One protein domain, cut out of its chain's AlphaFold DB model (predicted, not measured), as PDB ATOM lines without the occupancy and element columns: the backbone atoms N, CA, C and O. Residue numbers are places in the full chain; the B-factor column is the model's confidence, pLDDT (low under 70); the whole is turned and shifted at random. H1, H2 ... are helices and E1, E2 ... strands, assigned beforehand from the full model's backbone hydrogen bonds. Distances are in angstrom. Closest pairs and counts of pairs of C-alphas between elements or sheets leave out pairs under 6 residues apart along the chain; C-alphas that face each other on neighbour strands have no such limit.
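This is residues 25 to 176 of the 991 residues of the protein "DNA helicase" of Spirochaetales bacterium (UniProt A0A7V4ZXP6). Two lobes stand at opposite ends of a flat model: a cluster of five crossed helices, H3 to H7, and a smaller lobe in which helices H1 and H2 meet near the short hairpin E2 and E3. Between the lobes lie the hairpin E5 and E6 and the strand pair E1 and E4, and residues 77 to 89 stick out as a free loop. The printed part has 152 residues with seven named helices and six named strands, in the order E1 E2 E3 H1 H2 E4 H3 H4 H5 H6 H7 E5 E6; the three two-stranded sheets are E1 with E4, parallel, and E2 with E3 and E5 with E6, both antiparallel. The class is mixed, and the whole is loose, with a radius of gyration of the C-alphas of 18.8 A and spans of 54 by 42 by 18 A.

E1, residues 25 to 28, begins with C-alpha 25 at (217.516, 170.702, 257.844). E2 is residues 38 to 40, E3 45 to 47, H1 49 to 54 and H2 70 to 76. E4, residues 91 to 95, is 13.4 A long. H3, residues 98 to 106, measures 12.0 A, and H4, residues 113 to 126, measures 19.7 A from C-alpha 113 at (211.861, 195.116, 277.920). H5 is residues 129 to 134, H6 138 to 145, and H7, 147 to 157, is 15.2 A long. E5 is residues 162 to 164, and E6, 173 to 175, ends with C-alpha 175 at (202.288, 177.680, 270.289).

H7 is the hub. It touches H6 at a steep tilt of 49 degrees, opposite ways, the closest C-alphas being those of Glu 142 and Ala 150, 5.0 A. It touches H3 at 46 degrees, also steep, with Ile 101 and Gly 152 closest at 6.7 A between C-alphas. H5 and H7 only just touch, with 3 pairs of C-alphas within 8 A, Leu 133 and Ile 153 closest at 6.2 A. H4 touches H3 with residues 115 to 119 alone, where the C-alphas of Lys 99 and Tyr 119 are closest at 6.7 A. E1 and E4 are parallel, with N 27 and O 93 within hydrogen-bond range at 3.0 A. In the hairpin E5 and E6, N 162 and O 175 are 2.8 A apart; in the hairpin E2 and E3, N 40 and O 45 are 2.9 A apart. H1 and H2 only just touch, with 3 pairs of C-alphas within 8 A, Pro 49 and Asn 72 closest at 5.1 A. In H1 to H7 every O i to N i+4 pair is within hydrogen-bond range.

The two C-alphas farthest apart, of Gly 63 and Lys 125, are 55.4 A apart. The printed part has no cut. The links H1 to H2 and H2 to E4 are long, with 15 and 14 residues. The mean pLDDT of the printed part is 75.2, and 37 residues are under 70, among them residues 78 to 92.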
ATOM      1  N   THR A  25     218.059 169.328 257.846       64.94
ATOM      2  CA  THR A  25     217.516 170.702 257.844       64.94
ATOM      3  C   THR A  25     217.024 171.097 259.235       64.94
ATOM      4  O   THR A  25     216.220 170.381 259.831       64.94
ATOM      5  N   VAL A  26     217.436 172.263 259.728       71.69
ATOM      6  CA  VAL A  26     216.751 172.956 260.830       71.69
ATOM      7  C   VAL A  26     215.919 174.079 260.216       71.69
ATOM      8  O   VAL A  26     216.401 174.790 259.338       71.69
ATOM      9  N   GLU A  27     214.664 174.204 260.633       68.88
ATOM     10  CA  GLU A  27     213.726 175.206 260.125       68.88
ATOM     11  C   GLU A  27     212.783 175.645 261.258       68.88
ATOM     12  O   GLU A  27     212.572 174.896 262.216       68.88
ATOM     13  N   PHE A  28     212.186 176.832 261.165       75.81
ATOM     14  CA  PHE A  28     210.997 177.150 261.966       75.81
ATOM     15  C   PHE A  28     209.806 176.291 261.511       75.81
ATOM     16  O   PHE A  28     209.887 175.599 260.491       75.81
ATOM     17  N   PHE A  29     208.703 176.274 262.256       75.44
ATOM     18  CA  PHE A  29     207.529 175.497 261.856       75.44
ATOM     19  C   PHE A  29     206.920 176.101 260.572       75.44
ATOM     20  O   PHE A  29     206.385 177.207 260.587       75.44
ATOM     21  N   PRO A  30     206.986 175.417 259.412       68.75
ATOM     22  CA  PRO A  30     206.744 176.070 258.123       68.75
ATOM     23  C   PRO A  30     205.275 176.464 257.887       68.75
ATOM     24  O   PRO A  30     204.982 177.205 256.945       68.75
ATOM     25  N   GLN A  31     204.366 176.006 258.747       73.81
ATOM     26  CA  GLN A  31     202.977 176.460 258.868       73.81
ATOM     27  C   GLN A  31     202.853 177.967 259.153       73.81
ATOM     28  O   GLN A  31     201.880 178.597 258.740       73.81
ATOM     29  N   GLU A  32     203.855 178.562 259.807       68.50
ATOM     30  CA  GLU A  32     203.844 179.973 260.207       68.50
ATOM     31  C   GLU A  32     203.883 180.918 259.003       68.50
ATOM     32  O   GLU A  32     203.309 181.997 259.060       68.50
ATOM     33  N   GLY A  33     204.445 180.508 257.859       61.62
ATOM     34  CA  GLY A  33     204.398 181.343 256.648       61.62
ATOM     35  C   GLY A  33     204.710 180.672 255.309       61.62
ATOM     36  O   GLY A  33     204.321 181.197 254.264       61.62
ATOM     37  N   LYS A  34     205.373 179.509 255.298       68.25
ATOM     38  CA  LYS A  34     205.856 178.866 254.062       68.25
ATOM     39  C   LYS A  34     204.797 177.995 253.383       68.25
ATOM     40  O   LYS A  34     204.669 178.060 252.164       68.25
ATOM     41  N   TYR A  35     204.011 177.225 254.140       73.38
ATOM     42  CA  TYR A  35     203.025 176.274 253.594       73.38
ATOM     43  C   TYR A  35     201.575 176.597 253.979       73.38
ATOM     44  O   TYR A  35     200.796 175.700 254.284       73.38
ATOM     45  N   HIS A  36     201.199 177.876 253.912       79.25
ATOM     46  CA  HIS A  36     199.837 178.334 254.198       79.25
ATOM     47  C   HIS A  36     198.757 177.627 253.347       79.25
ATOM     48  O   HIS A  36     198.987 177.230 252.191       79.25
ATOM     49  N   PHE A  37     197.572 177.493 253.938       85.50
ATOM     50  CA  PHE A  37     196.408 176.771 253.423       85.50
ATOM     51  C   PHE A  37     195.557 177.630 252.473       85.50
ATOM     52  O   PHE A  37     195.836 178.811 252.241       85.50
ATOM     53  N   ASP A  38     194.533 177.015 251.877       84.62
ATOM     54  CA  ASP A  38     193.534 177.743 251.097       84.62
ATOM     55  C   ASP A  38     192.598 178.512 252.039       84.62
ATOM     56  O   ASP A  38     192.315 178.069 253.156       84.62
ATOM     57  N   GLY A  39     192.057 179.645 251.596       84.69
ATOM     58  CA  GLY A  39     191.124 180.384 252.441       84.69
ATOM     59  C   GLY A  39     190.539 181.648 251.828       84.69
ATOM     60  O   GLY A  39     190.686 181.916 250.639       84.69
ATOM     61  N   HIS A  40     189.805 182.408 252.639       81.62
ATOM     62  CA  HIS A  40     189.151 183.649 252.219       81.62
ATOM     63  C   HIS A  40     189.023 184.610 253.409       81.62
ATOM     64  O   HIS A  40     188.081 184.510 254.207       81.62
ATOM     65  N   ARG A  41     189.957 185.567 253.505       80.12
ATOM     66  CA  ARG A  41     190.150 186.493 254.640       80.12
ATOM     67  C   ARG A  41     188.869 187.203 255.072       80.12
ATOM     68  O   ARG A  41     188.563 187.296 256.253       80.12
ATOM     69  N   LYS A  42     188.035 187.614 254.109       78.88
ATOM     70  CA  LYS A  42     186.752 188.303 254.363       78.88
ATOM     71  C   LYS A  42     185.678 187.445 255.051       78.88
ATOM     72  O   LYS A  42     184.627 187.980 255.390       78.88
ATOM     73  N   CYS A  43     185.906 186.142 255.226       80.88
ATOM     74  CA  CYS A  43     185.020 185.246 255.974       80.88
ATOM     75  C   CYS A  43     185.727 184.496 257.115       80.88
ATOM     76  O   CYS A  43     185.076 183.668 257.744       80.88
ATOM     77  N   GLY A  44     187.028 184.721 257.354       78.25
ATOM     78  CA  GLY A  44     187.811 183.949 258.331       78.25
ATOM     79  C   GLY A  44     187.866 182.441 258.045       78.25
ATOM     80  O   GLY A  44     188.048 181.650 258.963       78.25
ATOM     81  N   VAL A  45     187.647 182.026 256.790       80.75
ATOM     82  CA  VAL A  45     187.640 180.607 256.405       80.75
ATOM     83  C   VAL A  45     189.039 180.186 255.978       80.75
ATOM     84  O   VAL A  45     189.575 180.742 255.017       80.75
ATOM     85  N   VAL A  46     189.553 179.158 256.650       83.50
ATOM     86  CA  VAL A  46     190.761 178.395 256.311       83.50
ATOM     87  C   VAL A  46     190.333 176.958 256.025       83.50
ATOM     88  O   VAL A  46     189.493 176.430 256.754       83.50
ATOM     89  N   MET A  47     190.866 176.336 254.975       80.25
ATOM     90  CA  MET A  47     190.594 174.936 254.631       80.25
ATOM     91  C   MET A  47     191.839 174.261 254.052       80.25
ATOM     92  O   MET A  47     192.599 174.865 253.289       80.25
ATOM     93  N   ASN A  48     192.040 172.987 254.390       83.94
ATOM     94  CA  ASN A  48     193.096 172.192 253.768       83.94
ATOM     95  C   ASN A  48     192.747 171.859 252.296       83.94
ATOM     96  O   ASN A  48     191.581 171.948 251.892       83.94
ATOM     97  N   PRO A  49     193.719 171.434 251.463       81.69
ATOM     98  CA  PRO A  49     193.473 171.172 250.041       81.69
ATOM     99  C   PRO A  49     192.383 170.123 249.760       81.69
ATOM    100  O   PRO A  49     191.796 170.119 248.675       81.69
ATOM    101  N   ILE A  50     192.095 169.230 250.717       79.88
ATOM    102  CA  ILE A  50     191.075 168.180 250.592       79.88
ATOM    103  C   ILE A  50     189.677 168.749 250.848       79.88
ATOM    104  O   ILE A  50     188.748 168.465 250.093       79.88
ATOM    105  N   GLU A  51     189.527 169.594 251.863       81.56
ATOM    106  CA  GLU A  51     188.308 170.363 252.131       81.56
ATOM    107  C   GLU A  51     187.993 171.320 250.977       81.56
ATOM    108  O   GLU A  51     186.874 171.308 250.462       81.56
ATOM    109  N   THR A  52     188.991 172.052 250.475       83.31
ATOM    110  CA  THR A  52     188.860 172.885 249.268       83.31
ATOM    111  C   THR A  52     188.381 172.076 248.064       83.31
ATOM    112  O   THR A  52     187.490 172.528 247.340       83.31
ATOM    113  N   ALA A  53     188.916 170.868 247.850       79.19
ATOM    114  CA  ALA A  53     188.462 169.981 246.779       79.19
ATOM    115  C   ALA A  53     187.016 169.493 246.997       79.19
ATOM    116  O   ALA A  53     186.211 169.546 246.065       79.19
ATOM    117  N   ARG A  54     186.655 169.089 248.225       80.75
ATOM    118  CA  ARG A  54     185.288 168.676 248.608       80.75
ATOM    119  C   ARG A  54     184.266 169.810 248.436       80.75
ATOM    120  O   ARG A  54     183.142 169.549 248.015       80.75
ATOM    121  N   HIS A  55     184.661 171.061 248.677       80.75
ATOM    122  CA  HIS A  55     183.843 172.262 248.459       80.75
ATOM    123  C   HIS A  55     183.990 172.885 247.052       80.75
ATOM    124  O   HIS A  55     183.506 173.992 246.806       80.75
ATOM    125  N   GLY A  56     184.632 172.194 246.101       78.38
ATOM    126  CA  GLY A  56     184.721 172.631 244.701       78.38
ATOM    127  C   GLY A  56     185.441 173.971 244.501       78.38
ATOM    128  O   GLY A  56     185.058 174.751 243.628       78.38
ATOM    129  N   GLY A  57     186.440 174.271 245.339       80.38
ATOM    130  CA  GLY A  57     187.221 175.511 245.297       80.38
ATOM    131  C   GLY A  57     186.502 176.753 245.838       80.38
ATOM    132  O   GLY A  57     186.992 177.866 245.640       80.38
ATOM    133  N   LYS A  58     185.343 176.597 246.496       84.56
ATOM    134  CA  LYS A  58     184.499 177.710 246.962       84.56
ATOM    135  C   LYS A  58     184.400 177.776 248.483       84.56
ATOM    136  O   LYS A  58     184.308 176.764 249.167       84.56
ATOM    137  N   CYS A  59     184.361 178.997 249.000       82.19
ATOM    138  CA  CYS A  59     184.185 179.301 250.410       82.19
ATOM    139  C   CYS A  59     182.764 178.913 250.871       82.19
ATOM    140  O   CYS A  59     181.800 179.513 250.380       82.19
ATOM    141  N   PRO A  60     182.592 177.971 251.821       83.62
ATOM    142  CA  PRO A  60     181.272 177.522 252.273       83.62
ATOM    143  C   PRO A  60     180.421 178.640 252.894       83.62
ATOM    144  O   PRO A  60     179.198 178.578 252.829       83.62
ATOM    145  N   ALA A  61     181.043 179.695 253.434       84.19
ATOM    146  CA  ALA A  61     180.339 180.818 254.054       84.19
ATOM    147  C   ALA A  61     179.742 181.836 253.057       84.19
ATOM    148  O   ALA A  61     178.871 182.615 253.441       84.19
ATOM    149  N   CYS A  62     180.207 181.892 251.799       84.00
ATOM    150  CA  CYS A  62     179.739 182.911 250.840       84.00
ATOM    151  C   CYS A  62     179.725 182.508 249.351       84.00
ATOM    152  O   CYS A  62     179.429 183.346 248.499       84.00
ATOM    153  N   GLY A  63     180.071 181.264 249.004       78.69
ATOM    154  CA  GLY A  63     180.023 180.722 247.637       78.69
ATOM    155  C   GLY A  63     181.073 181.264 246.652       78.69
ATOM    156  O   GLY A  63     181.148 180.786 245.518       78.69
ATOM    157  N   LYS A  64     181.890 182.242 247.061       84.19
ATOM    158  CA  LYS A  64     182.986 182.819 246.261       84.19
ATOM    159  C   LYS A  64     184.195 181.873 246.211       84.19
ATOM    160  O   LYS A  64     184.351 181.077 247.137       84.19
ATOM    161  N   PRO A  65     185.043 181.927 245.166       83.44
ATOM    162  CA  PRO A  65     186.275 181.142 245.128       83.44
ATOM    163  C   PRO A  65     187.210 181.498 246.294       83.44
ATOM    164  O   PRO A  65     187.219 182.636 246.763       83.44
ATOM    165  N   LEU A  66     187.984 180.512 246.748       84.44
ATOM    166  CA  LEU A  66     189.027 180.676 247.765       84.44
ATOM    167  C   LEU A  66     190.334 181.169 247.124       84.44
ATOM    168  O   LEU A  66     190.638 180.828 245.978       84.44
ATOM    169  N   THR A  67     191.142 181.911 247.880       84.31
ATOM    170  CA  THR A  67     192.558 182.109 247.558       84.31
ATOM    171  C   THR A  67     193.281 180.780 247.751       84.31
ATOM    172  O   THR A  67     193.237 180.200 248.836       84.31
ATOM    173  N   VAL A  68     193.944 180.295 246.699       80.81
ATOM    174  CA  VAL A  68     194.670 179.018 246.723       80.81
ATOM    175  C   VAL A  68     196.016 179.194 247.431       80.81
ATOM    176  O   VAL A  68     196.851 179.997 246.997       80.81
ATOM    177  N   GLY A  69     196.248 178.424 248.490       79.94
ATOM    178  CA  GLY A  69     197.453 178.472 249.313       79.94
ATOM    179  C   GLY A  69     198.665 177.780 248.686       79.94
ATOM    180  O   GLY A  69     198.575 177.106 247.654       79.94
ATOM    181  N   VAL A  70     199.835 177.936 249.314       81.38
ATOM    182  CA  VAL A  70     201.048 177.216 248.891       81.38
ATOM    183  C   VAL A  70     200.883 175.710 249.090       81.38
ATOM    184  O   VAL A  70     201.276 174.961 248.197       81.38
ATOM    185  N   MET A  71     200.247 175.253 250.177       80.56
ATOM    186  CA  MET A  71     200.077 173.817 250.441       80.56
ATOM    187  C   MET A  71     199.358 173.094 249.290       80.56
ATOM    188  O   MET A  71     199.802 172.041 248.838       80.56
ATOM    189  N   ASN A  72     198.296 173.689 248.738       79.19
ATOM    190  CA  ASN A  72     197.550 173.107 247.618       79.19
ATOM    191  C   ASN A  72     198.415 172.997 246.343       79.19
ATOM    192  O   ASN A  72     198.387 171.974 245.658       79.19
ATOM    193  N   ARG A  73     199.283 173.986 246.073       77.25
ATOM    194  CA  ARG A  73     200.275 173.908 244.980       77.25
ATOM    195  C   ARG A  73     201.341 172.837 245.225       77.25
ATOM    196  O   ARG A  73     201.656 172.098 244.298       77.25
ATOM    197  N   VAL A  74     201.859 172.720 246.450       74.94
ATOM    198  CA  VAL A  74     202.861 171.703 246.824       74.94
ATOM    199  C   VAL A  74     202.297 170.292 246.648       74.94
ATOM    200  O   VAL A  74     202.909 169.477 245.965       74.94
ATOM    201  N   ILE A  75     201.098 170.019 247.170       73.94
ATOM    202  CA  ILE A  75     200.418 168.724 246.987       73.94
ATOM    203  C   ILE A  75     199.974 168.524 245.522       73.94
ATOM    204  O   ILE A  75     199.920 167.400 245.028       73.94
ATOM    205  N   GLY A  76     199.697 169.603 244.783       70.38
ATOM    206  CA  GLY A  76     199.444 169.573 243.340       70.38
ATOM    207  C   GLY A  76     200.633 169.103 242.493       70.38
ATOM    208  O   GLY A  76     200.408 168.574 241.408       70.38
ATOM    209  N   LEU A  77     201.860 169.252 243.004       74.00
ATOM    210  CA  LEU A  77     203.126 168.836 242.385       74.00
ATOM    211  C   LEU A  77     203.750 167.600 243.069       74.00
ATOM    212  O   LEU A  77     204.904 167.262 242.810       74.00
ATOM    213  N   ALA A  78     203.029 166.942 243.983       69.25
ATOM    214  CA  ALA A  78     203.563 165.842 244.779       69.25
ATOM    215  C   ALA A  78     203.349 164.476 244.105       69.25
ATOM    216  O   ALA A  78     202.324 163.826 244.301       69.25
ATOM    217  N   ASP A  79     204.375 163.970 243.413       64.94
ATOM    218  CA  ASP A  79     204.402 162.613 242.828       64.94
ATOM    219  C   ASP A  79     204.415 161.467 243.871       64.94
ATOM    220  O   ASP A  79     204.649 160.304 243.532       64.94
ATOM    221  N   ARG A  80     204.262 161.768 245.169       63.78
ATOM    222  CA  ARG A  80     204.445 160.818 246.279       63.78
ATOM    223  C   ARG A  80     203.290 160.879 247.265       63.78
ATOM    224  O   ARG A  80     202.865 161.950 247.679       63.78
ATOM    225  N   VAL A  81     202.836 159.692 247.657       62.31
ATOM    226  CA  VAL A  81     201.611 159.476 248.443       62.31
ATOM    227  C   VAL A  81     201.910 159.050 249.890       62.31
ATOM    228  O   VAL A  81     201.059 159.186 250.760       62.31
ATOM    229  N   GLN A  82     203.133 158.587 250.162       62.34
ATOM    230  CA  GLN A  82     203.675 158.346 251.504       62.34
ATOM    231  C   GLN A  82     204.904 159.248 251.696       62.34
ATOM    232  O   GLN A  82     205.724 159.372 250.779       62.34
ATOM    233  N   LEU A  83     205.032 159.885 252.861       60.66
ATOM    234  CA  LEU A  83     206.114 160.835 253.176       60.66
ATOM    235  C   LEU A  83     207.216 160.198 254.043       60.66
ATOM    236  O   LEU A  83     208.325 160.724 254.155       60.66
ATOM    237  N   GLU A  84     206.901 159.059 254.654       57.12
ATOM    238  CA  GLU A  84     207.683 158.372 255.676       57.12
ATOM    239  C   GLU A  84     208.730 157.436 255.051       57.12
ATOM    240  O   GLU A  84     209.903 157.488 255.420       57.12
ATOM    241  N   ASP A  85     208.327 156.642 254.053       54.97
ATOM    242  CA  ASP A  85     209.080 155.508 253.489       54.97
ATOM    243  C   ASP A  85     210.201 155.903 252.498       54.97
ATOM    244  O   ASP A  85     210.422 155.245 251.481       54.97
ATOM    245  N   ARG A  86     210.943 156.991 252.759       55.78
ATOM    246  CA  ARG A  86     212.062 157.425 251.897       55.78
ATOM    247  C   ARG A  86     213.392 156.752 252.290       55.78
ATOM    248  O   ARG A  86     213.953 157.095 253.335       55.78
ATOM    249  N   PRO A  87     214.018 155.938 251.412       50.25
ATOM    250  CA  PRO A  87     215.393 155.490 251.615       50.25
ATOM    251  C   PRO A  87     216.354 156.685 251.678       50.25
ATOM    252  O   PRO A  87     216.325 157.562 250.810       50.25
ATOM    253  N   ARG A  88     217.235 156.703 252.686       55.72
ATOM    254  CA  ARG A  88     218.209 157.786 252.939       55.72
ATOM    255  C   ARG A  88     217.570 159.170 253.179       55.72
ATOM    256  O   ARG A  88     218.126 160.183 252.754       55.72
ATOM    257  N   ARG A  89     216.416 159.242 253.856       57.44
ATOM    258  CA  ARG A  89     215.965 160.504 254.474       57.44
ATOM    259  C   ARG A  89     217.043 160.981 255.465       57.44
ATOM    260  O   ARG A  89     217.526 160.182 256.258       57.44
ATOM    261  N   LYS A  90     217.435 162.254 255.376       60.44
ATOM    262  CA  LYS A  90     218.228 162.962 256.395       60.44
ATOM    263  C   LYS A  90     217.265 163.634 257.380       60.44
ATOM    264  O   LYS A  90     216.129 163.936 256.997       60.44
ATOM    265  N   ASP A  91     217.699 163.837 258.616       62.19
ATOM    266  CA  ASP A  91     216.827 164.335 259.681       62.19
ATOM    267  C   ASP A  91     216.411 165.796 259.472       62.19
ATOM    268  O   ASP A  91     217.065 166.567 258.764       62.19
ATOM    269  N   PHE A  92     215.283 166.170 260.079       68.50
ATOM    270  CA  PHE A  92     214.773 167.536 260.038       68.50
ATOM    271  C   PHE A  92     214.141 167.931 261.379       68.50
ATOM    272  O   PHE A  92     213.386 167.159 261.983       68.50
ATOM    273  N   VAL A  93     214.435 169.143 261.838       71.69
ATOM    274  CA  VAL A  93     213.983 169.670 263.133       71.69
ATOM    275  C   VAL A  93     213.193 170.950 262.896       71.69
ATOM    276  O   VAL A  93     213.634 171.813 262.145       71.69
ATOM    277  N   SER A  94     212.024 171.042 263.529       79.38
ATOM    278  CA  SER A  94     211.199 172.251 263.546       79.38
ATOM    279  C   SER A  94     211.339 172.913 264.915       79.38
ATOM    280  O   SER A  94     211.139 172.237 265.926       79.38
ATOM    281  N   LEU A  95     211.721 174.188 264.944       85.31
ATOM    282  CA  LEU A  95     211.937 174.970 266.165       85.31
ATOM    283  C   LEU A  95     210.938 176.128 266.273       85.31
ATOM    284  O   LEU A  95     210.384 176.565 265.269       85.31
ATOM    285  N   ILE A  96     210.760 176.630 267.494       85.88
ATOM    286  CA  ILE A  96     210.053 177.873 267.829       85.88
ATOM    287  C   ILE A  96     211.084 178.780 268.523       85.88
ATOM    288  O   ILE A  96     211.818 178.271 269.379       85.88
ATOM    289  N   PRO A  97     211.180 180.080 268.190       87.44
ATOM    290  CA  PRO A  97     212.068 181.016 268.875       87.44
ATOM    291  C   PRO A  97     211.884 181.012 270.399       87.44
ATOM    292  O   PRO A  97     210.769 181.064 270.924       87.44
ATOM    293  N   LEU A  98     212.990 181.049 271.140       85.81
ATOM    294  CA  LEU A  98     213.001 181.115 272.603       85.81
ATOM    295  C   LEU A  98     212.254 182.354 273.110       85.81
ATOM    296  O   LEU A  98     211.597 182.296 274.147       85.81
ATOM    297  N   LYS A  99     212.305 183.466 272.365       83.50
ATOM    298  CA  LYS A  99     211.539 184.684 272.677       83.50
ATOM    299  C   LYS A  99     210.027 184.485 272.604       83.50
ATOM    300  O   LYS A  99     209.317 185.153 273.346       83.50
ATOM    301  N   GLU A 100     209.536 183.577 271.768       83.31
ATOM    302  CA  GLU A 100     208.103 183.300 271.612       83.31
ATOM    303  C   GLU A 100     207.618 182.330 272.691       83.31
ATOM    304  O   GLU A 100     206.650 182.637 273.382       83.31
ATOM    305  N   ILE A 101     208.394 181.282 272.992       85.25
ATOM    306  CA  ILE A 101     208.159 180.419 274.166       85.25
ATOM    307  C   ILE A 101     208.151 181.255 275.467       85.25
ATOM    308  O   ILE A 101     207.314 181.050 276.345       85.25
ATOM    309  N   LEU A 102     209.043 182.246 275.596       81.25
ATOM    310  CA  LEU A 102     209.040 183.196 276.720       81.25
ATOM    311  C   LEU A 102     207.871 184.197 276.662       81.25
ATOM    312  O   LEU A 102     207.404 184.631 277.714       81.25
ATOM    313  N   SER A 103     207.391 184.553 275.468       81.06
ATOM    314  CA  SER A 103     206.244 185.447 275.254       81.06
ATOM    315  C   SER A 103     204.944 184.798 275.723       81.06
ATOM    316  O   SER A 103     204.201 185.419 276.488       81.06
ATOM    317  N   GLU A 104     204.736 183.525 275.367       79.06
ATOM    318  CA  GLU A 104     203.676 182.666 275.903       79.06
ATOM    319  C   GLU A 104     203.770 182.572 277.434       79.06
ATOM    320  O   GLU A 104     202.837 182.956 278.141       79.06
ATOM    321  N   LEU A 105     204.924 182.137 277.962       79.06
ATOM    322  CA  LEU A 105     205.130 181.893 279.397       79.06
ATOM    323  C   LEU A 105     205.009 183.142 280.283       79.06
ATOM    324  O   LEU A 105     204.759 183.014 281.481       79.06
ATOM    325  N   MET A 106     205.227 184.339 279.734       72.75
ATOM    326  CA  MET A 106     205.120 185.606 280.469       72.75
ATOM    327  C   MET A 106     203.817 186.367 280.189       72.75
ATOM    328  O   MET A 106     203.556 187.359 280.870       72.75
ATOM    329  N   GLY A 107     203.015 185.958 279.199       70.25
ATOM    330  CA  GLY A 107     201.835 186.709 278.755       70.25
ATOM    331  C   GLY A 107     202.168 188.112 278.224       70.25
ATOM    332  O   GLY A 107     201.362 189.032 278.354       70.25
ATOM    333  N   MET A 108     203.373 188.305 277.675       74.56
ATOM    334  CA  MET A 108     203.888 189.601 277.215       74.56
ATOM    335  C   MET A 108     204.351 189.507 275.766       74.56
ATOM    336  O   MET A 108     205.085 188.585 275.427       74.56
ATOM    337  N   GLY A 109     204.014 190.498 274.936       69.56
ATOM    338  CA  GLY A 109     204.522 190.579 273.561       69.56
ATOM    339  C   GLY A 109     206.057 190.569 273.485       69.56
ATOM    340  O   GLY A 109     206.735 191.132 274.348       69.56
ATOM    341  N   THR A 110     206.592 189.963 272.423       64.75
ATOM    342  CA  THR A 110     208.029 189.698 272.197       64.75
ATOM    343  C   THR A 110     208.943 190.927 272.303       64.75
ATOM    344  O   THR A 110     210.095 190.787 272.692       64.75
ATOM    345  N   GLY A 111     208.435 192.138 272.044       62.00
ATOM    346  CA  GLY A 111     209.167 193.406 272.215       62.00
ATOM    347  C   GLY A 111     209.223 193.972 273.649       62.00
ATOM    348  O   GLY A 111     209.638 195.116 273.838       62.00
ATOM    349  N   SER A 112     208.762 193.240 274.669       75.88
ATOM    350  CA  SER A 112     208.771 193.708 276.064       75.88
ATOM    351  C   SER A 112     210.191 193.793 276.637       75.88
ATOM    352  O   SER A 112     210.920 192.805 276.656       75.88
ATOM    353  N   ARG A 113     210.561 194.940 277.230       64.19
ATOM    354  CA  ARG A 113     211.861 195.116 277.920       64.19
ATOM    355  C   ARG A 113     212.109 194.080 279.024       64.19
ATOM    356  O   ARG A 113     213.257 193.726 279.271       64.19
ATOM    357  N   ALA A 114     211.054 193.599 279.687       60.41
ATOM    358  CA  ALA A 114     211.164 192.567 280.720       60.41
ATOM    359  C   ALA A 114     211.424 191.169 280.125       60.41
ATOM    360  O   ALA A 114     212.146 190.373 280.723       60.41
ATOM    361  N   LEU A 115     210.875 190.894 278.938       75.94
ATOM    362  CA  LEU A 115     211.130 189.665 278.187       75.94
ATOM    363  C   LEU A 115     212.551 189.670 277.617       75.94
ATOM    364  O   LEU A 115     213.269 188.693 277.799       75.94
ATOM    365  N   GLU A 116     212.993 190.785 277.029       70.44
ATOM    366  CA  GLU A 116     214.378 190.960 276.568       70.44
ATOM    367  C   GLU A 116     215.387 190.752 277.705       70.44
ATOM    368  O   GLU A 116     216.330 189.979 277.558       70.44
ATOM    369  N   ALA A 117     215.159 191.351 278.880       67.31
ATOM    370  CA  ALA A 117     216.023 191.142 280.042       67.31
ATOM    371  C   ALA A 117     216.103 189.659 280.465       67.31
ATOM    372  O   ALA A 117     217.193 189.167 280.762       67.31
ATOM    373  N   ARG A 118     214.977 188.926 280.445       70.75
ATOM    374  CA  ARG A 118     214.945 187.485 280.760       70.75
ATOM    375  C   ARG A 118     215.614 186.636 279.676       70.75
ATOM    376  O   ARG A 118     216.340 185.705 280.010       70.75
ATOM    377  N   TYR A 119     215.415 186.962 278.400       78.88
ATOM    378  CA  TYR A 119     216.093 186.313 277.279       78.88
ATOM    379  C   TYR A 119     217.619 186.501 277.383       78.88
ATOM    380  O   TYR A 119     218.355 185.517 277.382       78.88
ATOM    381  N   HIS A 120     218.103 187.731 277.588       70.62
ATOM    382  CA  HIS A 120     219.533 188.017 277.767       70.62
ATOM    383  C   HIS A 120     220.144 187.279 278.978       70.62
ATOM    384  O   HIS A 120     221.262 186.770 278.885       70.62
ATOM    385  N   ASP A 121     219.424 187.180 280.100       71.62
ATOM    386  CA  ASP A 121     219.849 186.412 281.281       71.62
ATOM    387  C   ASP A 121     219.940 184.897 280.997       71.62
ATOM    388  O   ASP A 121     220.915 184.247 281.386       71.62
ATOM    389  N   LEU A 122     218.983 184.344 280.245       73.06
ATOM    390  CA  LEU A 122     218.991 182.942 279.817       73.06
ATOM    391  C   LEU A 122     220.147 182.625 278.864       73.06
ATOM    392  O   LEU A 122     220.825 181.623 279.077       73.06
ATOM    393  N   ILE A 123     220.438 183.490 277.886       75.94
ATOM    394  CA  ILE A 123     221.603 183.328 277.000       75.94
ATOM    395  C   ILE A 123     222.916 183.436 277.793       75.94
ATOM    396  O   ILE A 123     223.823 182.621 277.617       75.94
ATOM    397  N   LYS A 124     223.016 184.381 278.740       57.59
ATOM    398  CA  LYS A 124     224.203 184.545 279.599       57.59
ATOM    399  C   LYS A 124     224.478 183.313 280.474       57.59
ATOM    400  O   LYS A 124     225.635 182.923 280.646       57.59
ATOM    401  N   LYS A 125     223.430 182.699 281.031       63.16
ATOM    402  CA  LYS A 125     223.533 181.489 281.864       63.16
ATOM    403  C   LYS A 125     223.754 180.233 281.020       63.16
ATOM    404  O   LYS A 125     224.682 179.472 281.290       63.16
ATOM    405  N   GLY A 126     222.913 180.038 280.009       60.91
ATOM    406  CA  GLY A 126     222.762 178.797 279.254       60.91
ATOM    407  C   GLY A 126     223.595 178.666 277.981       60.91
ATOM    408  O   GLY A 126     223.834 177.545 277.553       60.91
ATOM    409  N   GLY A 127     224.077 179.766 277.397       61.69
ATOM    410  CA  GLY A 127     224.708 179.761 276.074       61.69
ATOM    411  C   GLY A 127     223.724 180.074 274.932       61.69
ATOM    412  O   GLY A 127     222.631 180.575 275.192       61.69
ATOM    413  N   PRO A 128     224.115 179.832 273.665       69.69
ATOM    414  CA  PRO A 128     223.353 180.259 272.489       69.69
ATOM    415  C   PRO A 128     221.925 179.699 272.413       69.69
ATOM    416  O   PRO A 128     221.679 178.547 272.773       69.69
ATOM    417  N   GLU A 129     221.003 180.492 271.856       82.12
ATOM    418  CA  GLU A 129     219.579 180.146 271.721       82.12
ATOM    419  C   GLU A 129     219.375 178.802 271.013       82.12
ATOM    420  O   GLU A 129     218.665 177.940 271.527       82.12
ATOM    421  N   LEU A 130     220.054 178.580 269.881       76.44
ATOM    422  CA  LEU A 130     219.940 177.333 269.127       76.44
ATOM    423  C   LEU A 130     220.336 176.115 269.977       76.44
ATOM    424  O   LEU A 130     219.610 175.128 269.977       76.44
ATOM    425  N   TRP A 131     221.425 176.205 270.751       75.81
ATOM    426  CA  TRP A 131     221.877 175.125 271.636       75.81
ATOM    427  C   TRP A 131     220.869 174.838 272.756       75.81
ATOM    428  O   TRP A 131     220.588 173.678 273.059       75.81
ATOM    429  N   LEU A 132     220.264 175.883 273.334       76.56
ATOM    430  CA  LEU A 132     219.182 175.736 274.312       76.56
ATOM    431  C   LEU A 132     217.944 175.068 273.700       76.56
ATOM    432  O   LEU A 132     217.362 174.171 274.311       76.56
ATOM    433  N   LEU A 133     217.569 175.441 272.478       82.25
ATOM    434  CA  LEU A 133     216.416 174.874 271.781       82.25
ATOM    435  C   LEU A 133     216.648 173.425 271.310       82.25
ATOM    436  O   LEU A 133     215.712 172.631 271.385       82.25
ATOM    437  N   SER A 134     217.862 173.034 270.899       76.50
ATOM    438  CA  SER A 134     218.142 171.710 270.305       76.50
ATOM    439  C   SER A 134     218.846 170.699 271.226       76.50
ATOM    440  O   SER A 134     218.384 169.564 271.339       76.50
ATOM    441  N   GLU A 135     219.945 171.081 271.880       73.62
ATOM    442  CA  GLU A 135     220.926 170.148 272.462       73.62
ATOM    443  C   GLU A 135     220.956 170.130 273.994       73.62
ATOM    444  O   GLU A 135     221.182 169.076 274.590       73.62
ATOM    445  N   ALA A 136     220.707 171.269 274.647       72.19
ATOM    446  CA  ALA A 136     220.780 171.397 276.102       72.19
ATOM    447  C   ALA A 136     219.900 170.359 276.820       72.19
ATOM    448  O   ALA A 136     218.770 170.102 276.390       72.19
ATOM    449  N   SER A 137     220.371 169.778 277.931       80.88
ATOM    450  CA  SER A 137     219.530 168.868 278.718       80.88
ATOM    451  C   SER A 137     218.353 169.625 279.343       80.88
ATOM    452  O   SER A 137     218.488 170.781 279.743       80.88
ATOM    453  N   LEU A 138     217.191 168.973 279.449       78.00
ATOM    454  CA  LEU A 138     215.991 169.591 280.029       78.00
ATOM    455  C   LEU A 138     216.220 170.031 281.483       78.00
ATOM    456  O   LEU A 138     215.795 171.111 281.868       78.00
ATOM    457  N   GLU A 139     216.997 169.256 282.237       69.50
ATOM    458  CA  GLU A 139     217.487 169.587 283.581       69.50
ATOM    459  C   GLU A 139     218.370 170.852 283.599       69.50
ATOM    460  O   GLU A 139     218.249 171.693 284.492       69.50
ATOM    461  N   SER A 140     219.219 171.054 282.580       65.19
ATOM    462  CA  SER A 140     220.000 172.292 282.442       65.19
ATOM    463  C   SER A 140     219.104 173.496 282.162       65.19
ATOM    464  O   SER A 140     219.333 174.558 282.738       65.19
ATOM    465  N   ILE A 141     218.084 173.329 281.312       76.00
ATOM    466  CA  ILE A 141     217.094 174.367 280.984       76.00
ATOM    467  C   ILE A 141     216.252 174.717 282.222       76.00
ATOM    468  O   ILE A 141     216.081 175.894 282.538       76.00
ATOM    469  N   GLU A 142     215.783 173.710 282.962       72.19
ATOM    470  CA  GLU A 142     215.024 173.876 284.205       72.19
ATOM    471  C   GLU A 142     215.840 174.651 285.246       72.19
ATOM    472  O   GLU A 142     215.348 175.627 285.815       72.19
ATOM    473  N   ARG A 143     217.122 174.296 285.418       61.94
ATOM    474  CA  ARG A 143     218.046 174.965 286.344       61.94
ATOM    475  C   ARG A 143     218.272 176.450 286.029       61.94
ATOM    476  O   ARG A 143     218.468 177.221 286.968       61.94
ATOM    477  N   ILE A 144     218.271 176.857 284.754       70.12
ATOM    478  CA  ILE A 144     218.529 178.258 284.359       70.12
ATOM    479  C   ILE A 144     217.261 179.103 284.164       70.12
ATOM    480  O   ILE A 144     217.337 180.319 284.335       70.12
ATOM    481  N   GLY A 145     216.124 178.493 283.804       69.69
ATOM    482  CA  GLY A 145     214.918 179.212 283.367       69.69
ATOM    483  C   GLY A 145     213.586 178.774 283.975       69.69
ATOM    484  O   GLY A 145     212.582 179.455 283.738       69.69
ATOM    485  N   GLY A 146     213.584 177.709 284.782       76.94
ATOM    486  CA  GLY A 146     212.412 177.158 285.464       76.94
ATOM    487  C   GLY A 146     211.732 176.014 284.704       76.94
ATOM    488  O   GLY A 146     211.850 175.888 283.482       76.94
ATOM    489  N   ALA A 147     210.984 175.188 285.440       71.44
ATOM    490  CA  ALA A 147     210.338 173.975 284.925       71.44
ATOM    491  C   ALA A 147     209.412 174.242 283.726       71.44
ATOM    492  O   ALA A 147     209.398 173.470 282.769       71.44
ATOM    493  N   SER A 148     208.690 175.369 283.725       74.94
ATOM    494  CA  SER A 148     207.804 175.752 282.618       74.94
ATOM    495  C   SER A 148     208.561 175.977 281.303       74.94
ATOM    496  O   SER A 148     208.045 175.638 280.242       74.94
ATOM    497  N   LEU A 149     209.799 176.491 281.346       83.25
ATOM    498  CA  LEU A 149     210.626 176.640 280.143       83.25
ATOM    499  C   LEU A 149     211.174 175.287 279.666       83.25
ATOM    500  O   LEU A 149     211.224 175.036 278.464       83.25
ATOM    501  N   ALA A 150     211.542 174.405 280.598       79.00
ATOM    502  CA  ALA A 150     212.016 173.061 280.277       79.00
ATOM    503  C   ALA A 150     210.922 172.195 279.635       79.00
ATOM    504  O   ALA A 150     211.171 171.584 278.596       79.00
ATOM    505  N   GLU A 151     209.701 172.196 280.183       81.19
ATOM    506  CA  GLU A 151     208.565 171.523 279.543       81.19
ATOM    507  C   GLU A 151     208.213 172.187 278.204       81.19
ATOM    508  O   GLU A 151     207.898 171.483 277.251       81.19
ATOM    509  N   GLY A 152     208.359 173.513 278.079       82.31
ATOM    510  CA  GLY A 152     208.155 174.213 276.812       82.31
ATOM    511  C   GLY A 152     209.099 173.730 275.699       82.31
ATOM    512  O   GLY A 152     208.670 173.262 274.642       82.31
ATOM    513  N   ILE A 153     210.409 173.751 275.960       86.69
ATOM    514  CA  ILE A 153     211.411 173.264 275.000       86.69
ATOM    515  C   ILE A 153     211.251 171.751 274.749       86.69
ATOM    516  O   ILE A 153     211.421 171.298 273.615       86.69
ATOM    517  N   LYS A 154     210.841 170.961 275.753       84.69
ATOM    518  CA  LYS A 154     210.488 169.540 275.591       84.69
ATOM    519  C   LYS A 154     209.306 169.337 274.637       84.69
ATOM    520  O   LYS A 154     209.443 168.578 273.681       84.69
ATOM    521  N   CYS A 155     208.184 170.028 274.843       82.31
ATOM    522  CA  CYS A 155     207.010 169.975 273.967       82.31
ATOM    523  C   CYS A 155     207.372 170.299 272.508       82.31
ATOM    524  O   CYS A 155     206.998 169.551 271.603       82.31
ATOM    525  N   MET A 156     208.155 171.362 272.285       87.88
ATOM    526  CA  MET A 156     208.662 171.742 270.961       87.88
ATOM    527  C   MET A 156     209.511 170.621 270.332       87.88
ATOM    528  O   MET A 156     209.210 170.181 269.221       87.88
ATOM    529  N   ARG A 157     210.527 170.106 271.045       85.75
ATOM    530  CA  ARG A 157     211.394 169.003 270.570       85.75
ATOM    531  C   ARG A 157     210.606 167.724 270.258       85.75
ATOM    532  O   ARG A 157     210.915 167.029 269.295       85.75
ATOM    533  N   GLU A 158     209.568 167.434 271.039       81.44
ATOM    534  CA  GLU A 158     208.662 166.290 270.859       81.44
ATOM    535  C   GLU A 158     207.542 166.548 269.823       81.44
ATOM    536  O   GLU A 158     206.702 165.675 269.596       81.44
ATOM    537  N   ARG A 159     207.515 167.730 269.179       77.06
ATOM    538  CA  ARG A 159     206.471 168.194 268.238       77.06
ATOM    539  C   ARG A 159     205.044 168.153 268.820       77.06
ATOM    540  O   ARG A 159     204.064 168.028 268.081       77.06
ATOM    541  N   ARG A 160     204.920 168.288 270.144       81.62
ATOM    542  CA  ARG A 160     203.659 168.471 270.884       81.62
ATOM    543  C   ARG A 160     203.306 169.959 270.924       81.62
ATOM    544  O   ARG A 160     203.403 170.595 271.967       81.62
ATOM    545  N   VAL A 161     202.954 170.507 269.763       82.44
ATOM    546  CA  VAL A 161     202.677 171.939 269.568       82.44
ATOM    547  C   VAL A 161     201.273 172.158 269.008       82.44
ATOM    548  O   VAL A 161     200.775 171.365 268.202       82.44
ATOM    549  N   HIS A 162     200.639 173.251 269.418       79.88
ATOM    550  CA  HIS A 162     199.442 173.774 268.769       79.88
ATOM    551  C   HIS A 162     199.859 174.533 267.508       79.88
ATOM    552  O   HIS A 162     200.866 175.233 267.528       79.88
ATOM    553  N   VAL A 163     199.093 174.423 266.419       76.75
ATOM    554  CA  VAL A 163     199.352 175.199 265.197       76.75
ATOM    555  C   VAL A 163     198.042 175.645 264.566       76.75
ATOM    556  O   VAL A 163     197.201 174.801 264.236       76.75
ATOM    557  N   GLN A 164     197.907 176.956 264.376       79.69
ATOM    558  CA  GLN A 164     196.949 177.580 263.474       79.69
ATOM    559  C   GLN A 164     197.649 177.836 262.133       79.69
ATOM    560  O   GLN A 164     198.631 178.572 262.064       79.69
ATOM    561  N   GLU A 165     197.137 177.223 261.071       80.06
ATOM    562  CA  GLU A 165     197.674 177.369 259.716       80.06
ATOM    563  C   GLU A 165     197.417 178.785 259.173       80.06
ATOM    564  O   GLU A 165     196.314 179.323 259.312       80.06
ATOM    565  N   GLY A 166     198.426 179.381 258.531       78.25
ATOM    566  CA  GLY A 166     198.265 180.642 257.803       78.25
ATOM    567  C   GLY A 166     197.400 180.475 256.550       78.25
ATOM    568  O   GLY A 166     197.230 179.363 256.041       78.25
ATOM    569  N   TYR A 167     196.877 181.575 256.006       80.81
ATOM    570  CA  TYR A 167     196.014 181.577 254.814       80.81
ATOM    571  C   TYR A 167     195.909 182.979 254.198       80.81
ATOM    572  O   TYR A 167     196.042 183.973 254.900       80.81
ATOM    573  N   ASP A 168     195.648 183.077 252.888       72.56
ATOM    574  CA  ASP A 168     195.265 184.331 252.195       72.56
ATOM    575  C   ASP A 168     196.132 185.573 252.545       72.56
ATOM    576  O   ASP A 168     195.634 186.696 252.642       72.56
ATOM    577  N   GLY A 169     197.441 185.377 252.765       65.69
ATOM    578  CA  GLY A 169     198.407 186.423 253.134       65.69
ATOM    579  C   GLY A 169     198.449 186.816 254.620       65.69
ATOM    580  O   GLY A 169     199.014 187.860 254.941       65.69
ATOM    581  N   GLU A 170     197.848 186.025 255.507       73.19
ATOM    582  CA  GLU A 170     198.024 186.071 256.962       73.19
ATOM    583  C   GLU A 170     198.976 184.936 257.385       73.19
ATOM    584  O   GLU A 170     198.861 183.805 256.898       73.19
ATOM    585  N   TYR A 171     199.944 185.253 258.250       76.00
ATOM    586  CA  TYR A 171     200.879 184.273 258.810       76.00
ATOM    587  C   TYR A 171     200.137 183.297 259.736       76.00
ATOM    588  O   TYR A 171     199.148 183.658 260.376       76.00
ATOM    589  N   GLY A 172     200.600 182.050 259.777       72.88
ATOM    590  CA  GLY A 172     200.176 181.077 260.778       72.88
ATOM    591  C   GLY A 172     200.836 181.354 262.125       72.88
ATOM    592  O   GLY A 172     201.781 182.135 262.221       72.88
ATOM    593  N   HIS A 173     200.356 180.676 263.161       76.69
ATOM    594  CA  HIS A 173     200.918 180.765 264.504       76.69
ATOM    595  C   HIS A 173     201.076 179.377 265.107       76.69
ATOM    596  O   HIS A 173     200.167 178.545 265.037       76.69
ATOM    597  N   VAL A 174     202.229 179.143 265.725       79.38
ATOM    598  CA  VAL A 174     202.526 177.939 266.497       79.38
ATOM    599  C   VAL A 174     202.641 178.342 267.959       79.38
ATOM    600  O   VAL A 174     203.156 179.411 268.274       79.38
ATOM    601  N   TRP A 175     202.155 177.483 268.850       81.50
ATOM    602  CA  TRP A 175     202.288 177.680 270.289       81.50
ATOM    603  C   TRP A 175     202.679 176.387 270.972       81.50
ATOM    604  O   TRP A 175     202.247 175.292 270.585       81.50
ATOM    605  N   VAL A 176     203.450 176.515 272.043       79.69
ATOM    606  CA  VAL A 176     203.766 175.386 272.914       79.69
ATOM    607  C   VAL A 176     202.676 175.178 273.966       79.69
ATOM    608  O   VAL A 176     202.321 174.042 274.281       79.69
TER     609      VAL A 176